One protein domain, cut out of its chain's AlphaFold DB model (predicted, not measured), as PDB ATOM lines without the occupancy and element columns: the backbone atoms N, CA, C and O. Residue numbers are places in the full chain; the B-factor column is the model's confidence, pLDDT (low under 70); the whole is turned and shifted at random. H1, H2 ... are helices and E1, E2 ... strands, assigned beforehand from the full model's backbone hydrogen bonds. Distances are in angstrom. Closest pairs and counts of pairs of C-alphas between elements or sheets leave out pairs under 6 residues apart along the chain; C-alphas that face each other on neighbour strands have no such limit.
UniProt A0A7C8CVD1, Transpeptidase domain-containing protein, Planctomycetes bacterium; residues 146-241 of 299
ATOM      1  N   THR A 146      61.728  29.256  68.261       84.94
ATOM      2  CA  THR A 146      61.098  28.669  69.460       84.94
ATOM      3  C   THR A 146      59.866  29.428  69.979       84.94
ATOM      4  O   THR A 146      59.094  28.862  70.752       84.94
ATOM      5  N   GLY A 147      59.653  30.677  69.551       86.19
ATOM      6  CA  GLY A 147      58.510  31.521  69.920       86.19
ATOM      7  C   GLY A 147      57.357  31.536  68.909       86.19
ATOM      8  O   GLY A 147      56.340  32.170  69.176       86.19
ATOM      9  N   LYS A 148      57.463  30.825  67.777       88.00
ATOM     10  CA  LYS A 148      56.505  30.905  66.651       88.00
ATOM     11  C   LYS A 148      55.035  30.648  66.988       88.00
ATOM     12  O   LYS A 148      54.148  31.110  66.282       88.00
ATOM     13  N   THR A 149      54.758  29.895  68.049       88.00
ATOM     14  CA  THR A 149      53.388  29.536  68.450       88.00
ATOM     15  C   THR A 149      52.739  30.554  69.381       88.00
ATOM     16  O   THR A 149      51.581  30.379  69.741       88.00
ATOM     17  N   VAL A 150      53.471  31.583  69.818       88.06
ATOM     18  CA  VAL A 150      52.958  32.576  70.772       88.06
ATOM     19  C   VAL A 150      51.890  33.452  70.119       88.06
ATOM     20  O   VAL A 150      50.899  33.774  70.770       88.06
ATOM     21  N   GLY A 151      52.037  33.780  68.830       84.00
ATOM     22  CA  GLY A 151      51.098  34.641  68.106       84.00
ATOM     23  C   GLY A 151      51.010  36.059  68.689       84.00
ATOM     24  O   GLY A 151      51.895  36.489  69.428       84.00
ATOM     25  N   GLY A 152      49.932  36.768  68.356       84.94
ATOM     26  CA  GLY A 152      49.674  38.148  68.774       84.94
ATOM     27  C   GLY A 152      49.369  39.074  67.595       84.94
ATOM     28  O   GLY A 152      49.590  38.718  66.439       84.94
ATOM     29  N   THR A 153      48.838  40.258  67.886       85.94
ATOM     30  CA  THR A 153      48.580  41.327  66.913       85.94
ATOM     31  C   THR A 153      49.706  42.355  66.855       85.94
ATOM     32  O   THR A 153      49.752  43.135  65.911       85.94
ATOM     33  N   VAL A 154      50.575  42.416  67.869       85.44
ATOM     34  CA  VAL A 154      51.752  43.298  67.874       85.44
ATOM     35  C   VAL A 154      52.992  42.466  67.579       85.44
ATOM     36  O   VAL A 154      53.210  41.434  68.208       85.44
ATOM     37  N   GLU A 155      53.831  42.906  66.641       88.50
ATOM     38  CA  GLU A 155      55.103  42.228  66.399       88.50
ATOM     39  C   GLU A 155      56.063  42.438  67.583       88.50
ATOM     40  O   GLU A 155      56.417  43.568  67.936       88.50
ATOM     41  N   MET A 156      56.526  41.336  68.173       93.19
ATOM     42  CA  MET A 156      57.408  41.332  69.339       93.19
ATOM     43  C   MET A 156      58.740  40.660  69.023       93.19
ATOM     44  O   MET A 156      58.836  39.792  68.155       93.19
ATOM     45  N   ALA A 157      59.757  41.016  69.799       95.75
ATOM     46  CA  ALA A 157      61.015  40.289  69.877       95.75
ATOM     47  C   ALA A 157      61.133  39.668  71.266       95.75
ATOM     48  O   ALA A 157      60.791  40.298  72.268       95.75
ATOM     49  N   GLY A 158      61.617  38.431  71.347       95.50
ATOM     50  CA  GLY A 158      61.705  37.744  72.628       95.50
ATOM     51  C   GLY A 158      62.557  36.491  72.595       95.50
ATOM     52  O   GLY A 158      63.008  36.037  71.544       95.50
ATOM     53  N   LYS A 159      62.803  35.936  73.780       95.06
ATOM     54  CA  LYS A 159      63.562  34.704  73.941       95.06
ATOM     55  C   LYS A 159      62.983  33.845  75.058       95.06
ATOM     56  O   LYS A 159      62.669  34.314  76.149       95.06
ATOM     57  N   THR A 160      62.867  32.559  74.755       90.56
ATOM     58  CA  THR A 160      62.536  31.492  75.699       90.56
ATOM     59  C   THR A 160      63.773  31.089  76.507       90.56
ATOM     60  O   THR A 160      64.883  31.031  75.968       90.56
ATOM     61  N   GLY A 161      63.568  30.783  77.785       86.38
ATOM     62  CA  GLY A 161      64.561  30.203  78.682       86.38
ATOM     63  C   GLY A 161      63.990  28.979  79.391       86.38
ATOM     64  O   GLY A 161      62.846  28.999  79.846       86.38
ATOM     65  N   THR A 162      64.796  27.925  79.481       84.62
ATOM     66  CA  THR A 162      64.485  26.710  80.237       84.62
ATOM     67  C   THR A 162      65.721  26.334  81.039       84.62
ATOM     68  O   THR A 162      66.773  26.045  80.467       84.62
ATOM     69  N   ALA A 163      65.601  26.339  82.362       86.00
ATOM     70  CA  ALA A 163      66.694  26.009  83.267       86.00
ATOM     71  C   ALA A 163      66.274  24.885  84.211       86.00
ATOM     72  O   ALA A 163      65.137  24.865  84.679       86.00
ATOM     73  N   LYS A 164      67.186  23.957  84.508       85.94
ATOM     74  CA  LYS A 164      67.016  23.054  85.652       85.94
ATOM     75  C   LYS A 164      67.186  23.845  86.941       85.94
ATOM     76  O   LYS A 164      68.102  24.663  87.044       85.94
ATOM     77  N   MET A 165      66.334  23.582  87.922       86.31
ATOM     78  CA  MET A 165      66.488  24.178  89.246       86.31
ATOM     79  C   MET A 165      67.651  23.510  89.977       86.31
ATOM     80  O   MET A 165      67.905  22.317  89.795       86.31
ATOM     81  N   SER A 166      68.360  24.290  90.791       83.62
ATOM     82  CA  SER A 166      69.387  23.766  91.684       83.62
ATOM     83  C   SER A 166      68.885  23.777  93.121       83.62
ATOM     84  O   SER A 166      68.427  24.812  93.602       83.62
ATOM     85  N   VAL A 167      68.985  22.633  93.789       82.56
ATOM     86  CA  VAL A 167      68.681  22.457  95.211       82.56
ATOM     87  C   VAL A 167      69.978  22.020  95.882       82.56
ATOM     88  O   VAL A 167      70.640  21.108  95.398       82.56
ATOM     89  N   GLU A 168      70.396  22.743  96.922       82.75
ATOM     90  CA  GLU A 168      71.637  22.466  97.674       82.75
ATOM     91  C   GLU A 168      72.916  22.378  96.808       82.75
ATOM     92  O   GLU A 168      73.906  21.759  97.182       82.75
ATOM     93  N   GLY A 169      72.930  23.057  95.656       78.81
ATOM     94  CA  GLY A 169      74.081  23.107  94.748       78.81
ATOM     95  C   GLY A 169      74.083  22.044  93.647       78.81
ATOM     96  O   GLY A 169      74.968  22.073  92.791       78.81
ATOM     97  N   GLU A 170      73.078  21.167  93.602       81.19
ATOM     98  CA  GLU A 170      72.921  20.159  92.552       81.19
ATOM     99  C   GLU A 170      71.696  20.447  91.683       81.19
ATOM    100  O   GLU A 170      70.691  20.959  92.169       81.19
ATOM    101  N   TYR A 171      71.780  20.166  90.379       83.94
ATOM    102  CA  TYR A 171      70.633  20.294  89.478       83.94
ATOM    103  C   TYR A 171      69.702  19.098  89.647       83.94
ATOM    104  O   TYR A 171      70.134  17.959  89.484       83.94
ATOM    105  N   VAL A 172      68.428  19.364  89.918       83.25
ATOM    106  CA  VAL A 172      67.440  18.315  90.180       83.25
ATOM    107  C   VAL A 172      66.685  17.974  88.901       83.25
ATOM    108  O   VAL A 172      66.136  18.847  88.226       83.25
ATOM    109  N   ASP A 173      66.645  16.688  88.558       81.19
ATOM    110  CA  ASP A 173      65.849  16.210  87.432       81.19
ATOM    111  C   ASP A 173      64.350  16.343  87.726       81.19
ATOM    112  O   ASP A 173      63.879  16.059  88.822       81.19
ATOM    113  N   GLY A 174      63.587  16.799  86.733       79.25
ATOM    114  CA  GLY A 174      62.146  17.032  86.880       79.25
ATOM    115  C   GLY A 174      61.780  18.418  87.420       79.25
ATOM    116  O   GLY A 174      60.659  18.859  87.179       79.25
ATOM    117  N   LEU A 175      62.712  19.141  88.053       84.56
ATOM    118  CA  LEU A 175      62.490  20.515  88.507       84.56
ATOM    119  C   LEU A 175      63.074  21.520  87.518       84.56
ATOM    120  O   LEU A 175      64.286  21.601  87.304       84.56
ATOM    121  N   TYR A 176      62.189  22.319  86.933       87.31
ATOM    122  CA  TYR A 176      62.546  23.296  85.917       87.31
ATOM    123  C   TYR A 176      61.971  24.668  86.234       87.31
ATOM    124  O   TYR A 176      60.896  24.801  86.815       87.31
ATOM    125  N   THR A 177      62.668  25.684  85.754       89.19
ATOM    126  CA  THR A 177      62.146  27.030  85.591       89.19
ATOM    127  C   THR A 177      61.931  27.274  84.104       89.19
ATOM    128  O   THR A 177      62.834  27.070  83.285       89.19
ATOM    129  N   SER A 178      60.723  27.706  83.753       91.12
ATOM    130  CA  SER A 178      60.343  28.131  82.409       91.12
ATOM    131  C   SER A 178      60.212  29.646  82.400       91.12
ATOM    132  O   SER A 178      59.514  30.213  83.233       91.12
ATOM    133  N   SER A 179      60.880  30.326  81.477       94.06
ATOM    134  CA  SER A 179      60.837  31.783  81.414       94.06
ATOM    135  C   SER A 179      60.727  32.289  79.992       94.06
ATOM    136  O   SER A 179      61.250  31.685  79.055       94.06
ATOM    137  N   PHE A 180      60.112  33.450  79.839       96.25
ATOM    138  CA  PHE A 180      60.133  34.189  78.591       96.25
ATOM    139  C   PHE A 180      60.347  35.662  78.890       96.25
ATOM    140  O   PHE A 180      59.715  36.205  79.795       96.25
ATOM    141  N   ILE A 181      61.229  36.292  78.121       97.75
ATOM    142  CA  ILE A 181      61.449  37.733  78.130       97.75
ATOM    143  C   ILE A 181      61.234  38.270  76.722       97.75
ATOM    144  O   ILE A 181      61.712  37.686  75.748       97.75
ATOM    145  N   GLY A 182      60.517  39.380  76.608       96.69
ATOM    146  CA  GLY A 182      60.250  40.004  75.324       96.69
ATOM    147  C   GLY A 182      59.913  41.476  75.446       96.69
ATOM    148  O   GLY A 182      59.596  41.975  76.526       96.69
ATOM    149  N   PHE A 183      59.999  42.169  74.320       96.69
ATOM    150  CA  PHE A 183      59.655  43.574  74.197       96.69
ATOM    151  C   PHE A 183      58.902  43.846  72.899       96.69
ATOM    152  O   PHE A 183      59.028  43.116  71.910       96.69
ATOM    153  N   ALA A 184      58.100  44.905  72.930       93.44
ATOM    154  CA  ALA A 184      57.198  45.269  71.854       93.44
ATOM    155  C   ALA A 184      56.991  46.794  71.774       93.44
ATOM    156  O   ALA A 184      56.996  47.458  72.822       93.44
ATOM    157  N   PRO A 185      56.755  47.344  70.567       91.94
ATOM    158  CA  PRO A 185      56.986  46.727  69.247       91.94
ATOM    159  C   PRO A 185      58.473  46.402  69.007       91.94
ATOM    160  O   PRO A 185      59.338  47.040  69.595       91.94
ATOM    161  N   TRP A 186      58.823  45.416  68.177       91.38
ATOM    162  CA  TRP A 186      60.241  45.014  68.058       91.38
ATOM    163  C   TRP A 186      61.144  46.049  67.359       91.38
ATOM    164  O   TRP A 186      62.327  46.137  67.702       91.38
ATOM    165  N   GLN A 187      60.620  46.829  66.402       84.06
ATOM    166  CA  GLN A 187      61.389  47.853  65.676       84.06
ATOM    167  C   GLN A 187      61.726  49.051  66.572       84.06
ATOM    168  O   GLN A 187      62.858  49.536  66.560       84.06
ATOM    169  N   ALA A 188      60.748  49.485  67.370       84.69
ATOM    170  CA  ALA A 188      60.841  50.604  68.303       84.69
ATOM    171  C   ALA A 188      60.314  50.173  69.687       84.69
ATOM    172  O   ALA A 188      59.166  50.463  70.022       84.69
ATOM    173  N   PRO A 189      61.119  49.435  70.478       91.06
ATOM    174  CA  PRO A 189      60.659  48.870  71.741       91.06
ATOM    175  C   PRO A 189      60.245  49.925  72.751       91.06
ATOM    176  O   PRO A 189      61.016  50.810  73.114       91.06
ATOM    177  N   GLU A 190      59.034  49.765  73.263       86.62
ATOM    178  CA  GLU A 190      58.441  50.688  74.224       86.62
ATOM    179  C   GLU A 190      58.188  50.043  75.580       86.62
ATOM    180  O   GLU A 190      58.209  50.715  76.615       86.62
ATOM    181  N   ARG A 191      57.909  48.740  75.587       92.19
ATOM    182  CA  ARG A 191      57.669  47.955  76.794       92.19
ATOM    183  C   ARG A 191      58.462  46.667  76.713       92.19
ATOM    184  O   ARG A 191      58.544  46.053  75.653       92.19
ATOM    185  N   ILE A 192      59.017  46.264  77.848       96.12
ATOM    186  CA  ILE A 192      59.680  44.982  78.055       96.12
ATOM    187  C   ILE A 192      58.984  44.275  79.212       96.12
ATOM    188  O   ILE A 192      58.609  44.913  80.196       96.12
ATOM    189  N   ALA A 193      58.797  42.968  79.093       96.88
ATOM    190  CA  ALA A 193      58.211  42.146  80.135       96.88
ATOM    191  C   ALA A 193      58.905  40.787  80.184       96.88
ATOM    192  O   ALA A 193      59.378  40.263  79.173       96.88
ATOM    193  N   MET A 194      58.952  40.217  81.383       97.19
ATOM    194  CA  MET A 194      59.449  38.874  81.624       97.19
ATOM    195  C   MET A 194      58.474  38.145  82.535       97.19
ATOM    196  O   MET A 194      58.008  38.708  83.524       97.19
ATOM    197  N   VAL A 195      58.197  36.885  82.217       97.00
ATOM    198  CA  VAL A 195      57.464  35.967  83.088       97.00
ATOM    199  C   VAL A 195      58.364  34.778  83.383       97.00
ATOM    200  O   VAL A 195      59.026  34.249  82.488       97.00
ATOM    201  N   VAL A 196      58.382  34.376  84.650       95.12
ATOM    202  CA  VAL A 196      59.079  33.193  85.151       95.12
ATOM    203  C   VAL A 196      58.041  32.293  85.802       95.12
ATOM    204  O   VAL A 196      57.259  32.746  86.633       95.12
ATOM    205  N   VAL A 197      58.024  31.028  85.403       92.62
ATOM    206  CA  VAL A 197      57.172  29.975  85.951       92.62
ATOM    207  C   VAL A 197      58.088  28.929  86.562       92.62
ATOM    208  O   VAL A 197      58.836  28.248  85.855       92.62
ATOM    209  N   GLU A 198      58.058  28.828  87.883       91.31
ATOM    210  CA  GLU A 198      58.809  27.825  88.630       91.31
ATOM    211  C   GLU A 198      57.999  26.538  88.739       91.31
ATOM    212  O   GLU A 198      56.789  26.582  88.950       91.31
ATOM    213  N   GLN A 199      58.676  25.399  88.581       89.38
ATOM    214  CA  GLN A 199      58.084  24.063  88.676       89.38
ATOM    215  C   GLN A 199      56.796  23.912  87.837       89.38
ATOM    216  O   GLN A 199      55.757  23.507  88.362       89.38
ATOM    217  N   PRO A 200      56.823  24.254  86.532       85.19
ATOM    218  CA  PRO A 200      55.639  24.133  85.699       85.19
ATOM    219  C   PRO A 200      55.236  22.662  85.564       85.19
ATOM    220  O   PRO A 200      56.103  21.792  85.456       85.19
ATOM    221  N   ASP A 201      53.930  22.398  85.495       81.88
ATOM    222  CA  ASP A 201      53.403  21.033  85.424       81.88
ATOM    223  C   ASP A 201      54.021  20.250  84.238       81.88
ATOM    224  O   ASP A 201      53.819  20.614  83.064       81.88
ATOM    225  N   PRO A 202      54.787  19.174  84.509       76.62
ATOM    226  CA  PRO A 202      55.413  18.376  83.467       76.62
ATOM    227  C   PRO A 202      54.386  17.640  82.594       76.62
ATOM    228  O   PRO A 202      54.658  17.436  81.407       76.62
ATOM    229  N   GLN A 203      53.198  17.305  83.116       75.88
ATOM    230  CA  GLN A 203      52.139  16.621  82.360       75.88
ATOM    231  C   GLN A 203      51.599  17.502  81.228       75.88
ATOM    232  O   GLN A 203      51.350  17.031  80.118       75.88
ATOM    233  N   MET A 204      51.536  18.814  81.462       73.50
ATOM    234  CA  MET A 204      51.127  19.813  80.468       73.50
ATOM    235  C   MET A 204      52.258  20.209  79.508       73.50
ATOM    236  O   MET A 204      52.092  21.085  78.653       73.50
ATOM    237  N   LYS A 205      53.431  19.572  79.632       74.94
ATOM    238  CA  LYS A 205      54.679  19.993  78.982       74.94
ATOM    239  C   LYS A 205      55.002  21.462  79.297       74.94
ATOM    240  O   LYS A 205      55.481  22.197  78.430       74.94
ATOM    241  N   GLY A 206      54.714  21.900  80.526       67.31
ATOM    242  CA  GLY A 206      54.802  23.301  80.941       67.31
ATOM    243  C   GLY A 206      56.230  23.863  80.986       67.31
ATOM    244  O   GLY A 206      56.418  25.081  80.988       67.31
ATOM    245  N   TYR A 207      57.239  22.987  80.946       71.50
ATOM    246  CA  TYR A 207      58.652  23.353  80.818       71.50
ATOM    247  C   TYR A 207      58.981  24.059  79.488       71.50
ATOM    248  O   TYR A 207      59.993  24.757  79.399       71.50
ATOM    249  N   TYR A 208      58.131  23.925  78.460       80.94
ATOM    250  CA  TYR A 208      58.232  24.746  77.256       80.94
ATOM    251  C   TYR A 208      57.670  26.145  77.518       80.94
ATOM    252  O   TYR A 208      56.455  26.344  77.552       80.94
ATOM    253  N   ALA A 209      58.556  27.137  77.605       82.38
ATOM    254  CA  ALA A 209      58.182  28.540  77.786       82.38
ATOM    255  C   ALA A 209      57.223  29.074  76.716       82.38
ATOM    256  O   ALA A 209      56.404  29.940  77.015       82.38
ATOM    257  N   SER A 210      57.252  28.518  75.501       82.56
ATOM    258  CA  SER A 210      56.307  28.853  74.428       82.56
ATOM    259  C   SER A 210      54.846  28.521  74.754       82.56
ATOM    260  O   SER A 210      53.950  29.082  74.127       82.56
ATOM    261  N   LYS A 211      54.595  27.640  75.733       83.19
ATOM    262  CA  LYS A 211      53.254  27.252  76.197       83.19
ATOM    263  C   LYS A 211      52.848  27.888  77.526       83.19
ATOM    264  O   LYS A 211      51.670  27.857  77.857       83.19
ATOM    265  N   THR A 212      53.804  28.419  78.287       87.00
ATOM    266  CA  THR A 212      53.576  28.939  79.644       87.00
ATOM    267  C   THR A 212      53.900  30.426  79.737       87.00
ATOM    268  O   THR A 212      53.004  31.260  79.639       87.00
ATOM    269  N   ALA A 213      55.176  30.779  79.888       92.19
ATOM    270  CA  ALA A 213      55.598  32.157  80.123       92.19
ATOM    271  C   ALA A 213      55.365  33.092  78.919       92.19
ATOM    272  O   ALA A 213      55.049  34.267  79.095       92.19
ATOM    273  N   ALA A 214      55.517  32.593  77.690       92.69
ATOM    274  CA  ALA A 214      55.483  33.436  76.500       92.69
ATOM    275  C   ALA A 214      54.081  33.983  76.152       92.69
ATOM    276  O   ALA A 214      53.984  35.184  75.898       92.69
ATOM    277  N   PRO A 215      52.988  33.187  76.206       92.94
ATOM    278  CA  PRO A 215      51.628  33.725  76.099       92.94
ATOM    279  C   PRO A 215      51.315  34.795  77.155       92.94
ATOM    280  O   PRO A 215      50.726  35.815  76.822       92.94
ATOM    281  N   ALA A 216      51.773  34.614  78.398       94.50
ATOM    282  CA  ALA A 216      51.566  35.605  79.454       94.50
ATOM    283  C   ALA A 216      52.286  36.932  79.156       94.50
ATOM    284  O   ALA A 216      51.715  38.004  79.343       94.50
ATOM    285  N   VAL A 217      53.519  36.883  78.637       96.19
ATOM    286  CA  VAL A 217      54.236  38.094  78.201       96.19
ATOM    287  C   VAL A 217      53.551  38.767  77.014       96.19
ATOM    288  O   VAL A 217      53.435  39.990  77.019       96.19
ATOM    289  N   ARG A 218      53.065  38.000  76.028       94.38
ATOM    290  CA  ARG A 218      52.259  38.542  74.920       94.38
ATOM    291  C   ARG A 218      51.063  39.322  75.460       94.38
ATOM    292  O   ARG A 218      50.887  40.478  75.092       94.38
ATOM    293  N   ASP A 219      50.279  38.709  76.343       94.06
ATOM    294  CA  ASP A 219      49.051  39.312  76.869       94.06
ATOM    295  C   ASP A 219      49.347  40.573  77.695       94.06
ATOM    296  O   ASP A 219      48.644  41.574  77.559       94.06
ATOM    297  N   LEU A 220      50.427  40.572  78.487       94.00
ATOM    298  CA  LEU A 220      50.888  41.756  79.218       94.00
ATOM    299  C   LEU A 220      51.302  42.891  78.278       94.00
ATOM    300  O   LEU A 220      50.878  44.032  78.465       94.00
ATOM    301  N   LEU A 221      52.134  42.594  77.277       92.69
ATOM    302  CA  LEU A 221      52.621  43.604  76.343       92.69
ATOM    303  C   LEU A 221      51.464  44.165  75.515       92.69
ATOM    304  O   LEU A 221      51.276  45.375  75.500       92.69
ATOM    305  N   GLU A 222      50.635  43.326  74.897       90.44
ATOM    306  CA  GLU A 222      49.476  43.797  74.129       90.44
ATOM    307  C   GLU A 222      48.469  44.550  74.988       90.44
ATOM    308  O   GLU A 222      47.971  45.595  74.566       90.44
ATOM    309  N   GLY A 223      48.192  44.054  76.196       89.56
ATOM    310  CA  GLY A 223      47.300  44.708  77.143       89.56
ATOM    311  C   GLY A 223      47.762  46.129  77.443       89.56
ATOM    312  O   GLY A 223      46.999  47.069  77.244       89.56
ATOM    313  N   VAL A 224      49.032  46.310  77.824       87.50
ATOM    314  CA  VAL A 224      49.610  47.636  78.110       87.50
ATOM    315  C   VAL A 224      49.655  48.521  76.864       87.50
ATOM    316  O   VAL A 224      49.426  49.729  76.947       87.50
ATOM    317  N   LEU A 225      49.951  47.948  75.697       84.12
ATOM    318  CA  LEU A 225      50.023  48.682  74.434       84.12
ATOM    319  C   LEU A 225      48.657  49.184  73.941       84.12
ATOM    320  O   LEU A 225      48.611  50.191  73.237       84.12
ATOM    321  N   ARG A 226      47.559  48.532  74.338       82.25
ATOM    322  CA  ARG A 226      46.181  48.906  73.976       82.25
ATOM    323  C   ARG A 226      45.500  49.870  74.954       82.25
ATOM    324  O   ARG A 226      44.381  50.280  74.675       82.25
ATOM    325  N   ILE A 227      46.130  50.228  76.074       80.88
ATOM    326  CA  ILE A 227      45.562  51.207  77.017       80.88
ATOM    327  C   ILE A 227      45.492  52.589  76.349       80.88
ATOM    328  O   ILE A 227      46.487  53.069  75.800       80.88
ATOM    329  N   ASP A 228      44.331  53.241  76.441       58.50
ATOM    330  CA  ASP A 228      44.101  54.587  75.913       58.50
ATOM    331  C   ASP A 228      45.122  55.601  76.454       58.50
ATOM    332  O   ASP A 228      45.452  55.630  77.642       58.50
ATOM    333  N   GLY A 229      45.647  56.446  75.563       60.84
ATOM    334  CA  GLY A 229      46.704  57.411  75.890       60.84
ATOM    335  C   GLY A 229      48.121  56.827  75.885       60.84
ATOM    336  O   GLY A 229      49.078  57.545  76.193       60.84
ATOM    337  N   ASN A 230      48.297  55.556  75.506       65.25
ATOM    338  CA  ASN A 230      49.626  55.029  75.239       65.25
ATOM    339  C   ASN A 230      50.201  55.670  73.963       65.25
ATOM    340  O   ASN A 230      49.639  55.547  72.872       65.25
ATOM    341  N   ARG A 231      51.356  56.333  74.103       59.00
ATOM    342  CA  ARG A 231      52.088  56.979  73.002       59.00
ATOM    343  C   ARG A 231      52.408  56.008  71.864       59.00
ATOM    344  O   ARG A 231      52.536  56.468  70.740       59.00
ATOM    345  N   VAL A 232      52.427  54.698  72.120       53.16
ATOM    346  CA  VAL A 232      52.656  53.652  71.110       53.16
ATOM    347  C   VAL A 232      51.568  53.632  70.047       53.16
ATOM    348  O   VAL A 232      51.893  53.488  68.879       53.16
ATOM    349  N   GLN A 233      50.284  53.782  70.397       50.00
ATOM    350  CA  GLN A 233      49.232  53.830  69.371       50.00
ATOM    351  C   GLN A 233      49.370  55.083  68.508       50.00
ATOM    352  O   GLN A 233      49.206  55.018  67.296       50.00
ATOM    353  N   GLN A 234      49.733  56.209  69.124       52.84
ATOM    354  CA  GLN A 234      49.963  57.467  68.417       52.84
ATOM    355  C   GLN A 234      51.220  57.393  67.540       52.84
ATOM    356  O   GLN A 234      51.193  57.866  66.411       52.84
ATOM    357  N   ALA A 235      52.290  56.750  68.015       51.28
ATOM    358  CA  ALA A 235      53.527  56.540  67.278       51.28
ATOM    359  C   ALA A 235      53.346  55.511  66.157       51.28
ATOM    360  O   ALA A 235      53.670  55.820  65.025       51.28
ATOM    361  N   LEU A 236      52.764  54.335  66.401       48.34
ATOM    362  CA  LEU A 236      52.478  53.342  65.357       48.34
ATOM    363  C   LEU A 236      51.506  53.868  64.291       48.34
ATOM    364  O   LEU A 236      51.641  53.502  63.130       48.34
ATOM    365  N   ALA A 237      50.560  54.740  64.657       52.53
ATOM    366  CA  ALA A 237      49.687  55.414  63.693       52.53
ATOM    367  C   ALA A 237      50.394  56.548  62.926       52.53
ATOM    368  O   ALA A 237      50.024  56.833  61.791       52.53
ATOM    369  N   ALA A 238      51.390  57.202  63.535       48.25
ATOM    370  CA  ALA A 238      52.135  58.313  62.937       48.25
ATOM    371  C   ALA A 238      53.412  57.889  62.197       48.25
ATOM    372  O   ALA A 238      53.976  58.682  61.444       48.25
ATOM    373  N   THR A 239      53.902  56.670  62.423       45.16
ATOM    374  CA  THR A 239      55.178  56.217  61.877       45.16
ATOM    375  C   THR A 239      54.950  55.486  60.566       45.16
ATOM    376  O   THR A 239      54.412  54.383  60.546       45.16
ATOM    377  N   ASP A 240      55.406  56.090  59.466       46.44
ATOM    378  CA  ASP A 240      55.584  55.381  58.200       46.44
ATOM    379  C   ASP A 240      56.548  54.201  58.446       46.44
ATOM    380  O   ASP A 240      57.679  54.447  58.887       46.44
ATOM    381  N   PRO A 241      56.148  52.939  58.188       45.75
ATOM    382  CA  PRO A 241      57.001  51.764  58.363       45.75
ATOM    383  C   PRO A 241      58.390  51.904  57.719       45.75
ATOM    384  O   PRO A 241      59.356  51.325  58.215       45.75
TER     385      PRO A 241
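AT A GLANCE: This is residues 146 to 241 of the 299 residues of the protein "Transpeptidase domain-containing protein" of Planctomycetes bacterium (UniProt A0A7C8CVD1). A long, narrow, twisted sheet of three strands has the helix H1 over one face, along E3 and the nearby part of E2, while the opposite face has no named helix on it. At one end the hairpin of E1 and E2 reaches past E3, and at the other the short helix H2 lies beyond the sheet, making the whole a rod of 52 by 24 by 22 A. The printed part has 96 residues, with three named strands and then two named helices, in the order E1 E2 E3 H1 H2. The sheet's order is E1 - E2 - E3, all antiparallel, and the class is mixed, helices and strands. The whole is loose, with a radius of gyration of the C-alphas of 15.9 A.

IN THESE COORDINATES: The longest strand, E2, takes residues 170 to 184 and measures 36.1 A from first to last C-alpha; it bends by 92 degrees at residue 173. E1, residues 157 to 167, measures 31.9 A and begins at C-alpha 157, (61.015, 40.289, 69.877). E3, residues 191 to 198, measures 23.4 A. H1, residues 213 to 225, measures 18.3 A and begins at C-alpha 213, (55.598, 32.157, 80.123). H2, residues 231 to 238, measures 10.2 A and ends at C-alpha 238, (52.135, 58.313, 62.937).

HOW THE PARTS SIT: E1, E2 and E3 form a meander, each strand the antiparallel neighbour of the one before, with E1 and E3 as edge strands. In the hairpin of E1 and E2, N 161 and O 179 are 2.8 A apart, and N 167 and O 170 are 2.9 A apart, both within hydrogen-bond range. In the hairpin of E2 and E3, N 197 and O 178 are within hydrogen-bond range at 2.8 A. H1 is on the sheet, with a height over the sheet of 7.2 A; H1 and the sheet E1 E2 E3 are two layers, a helix on one face of a sheet. It lies over E3 and, only just, over E2, where 3 of its C-alphas fall. It runs along the strands, but only just, at 28 degrees to E3 on the local plane. The closest C-alphas of E3 and H1, those of Val 195 and Ala 213, are 5.2 A apart. H2 is not on the sheet and is apart from E1, E2 and E3. H1 and H2 are close but not clearly touching, about perpendicular at 74 degrees, with the closest C-alphas, those of Leu 225 and Val 232, 6.5 A apart. In H1 and H2 every O i to N i+4 pair is within hydrogen-bond range.

THE WHOLE: The two C-alphas farthest apart, those of Glu 168 and Asp 240, are 53.8 A apart. The printed part has no cut. The link from E3 to H1, residues 199 to 212, is long. The mean pLDDT of the printed part is 82.5, and it is under 70 at residue 206 and residues 228 to 241.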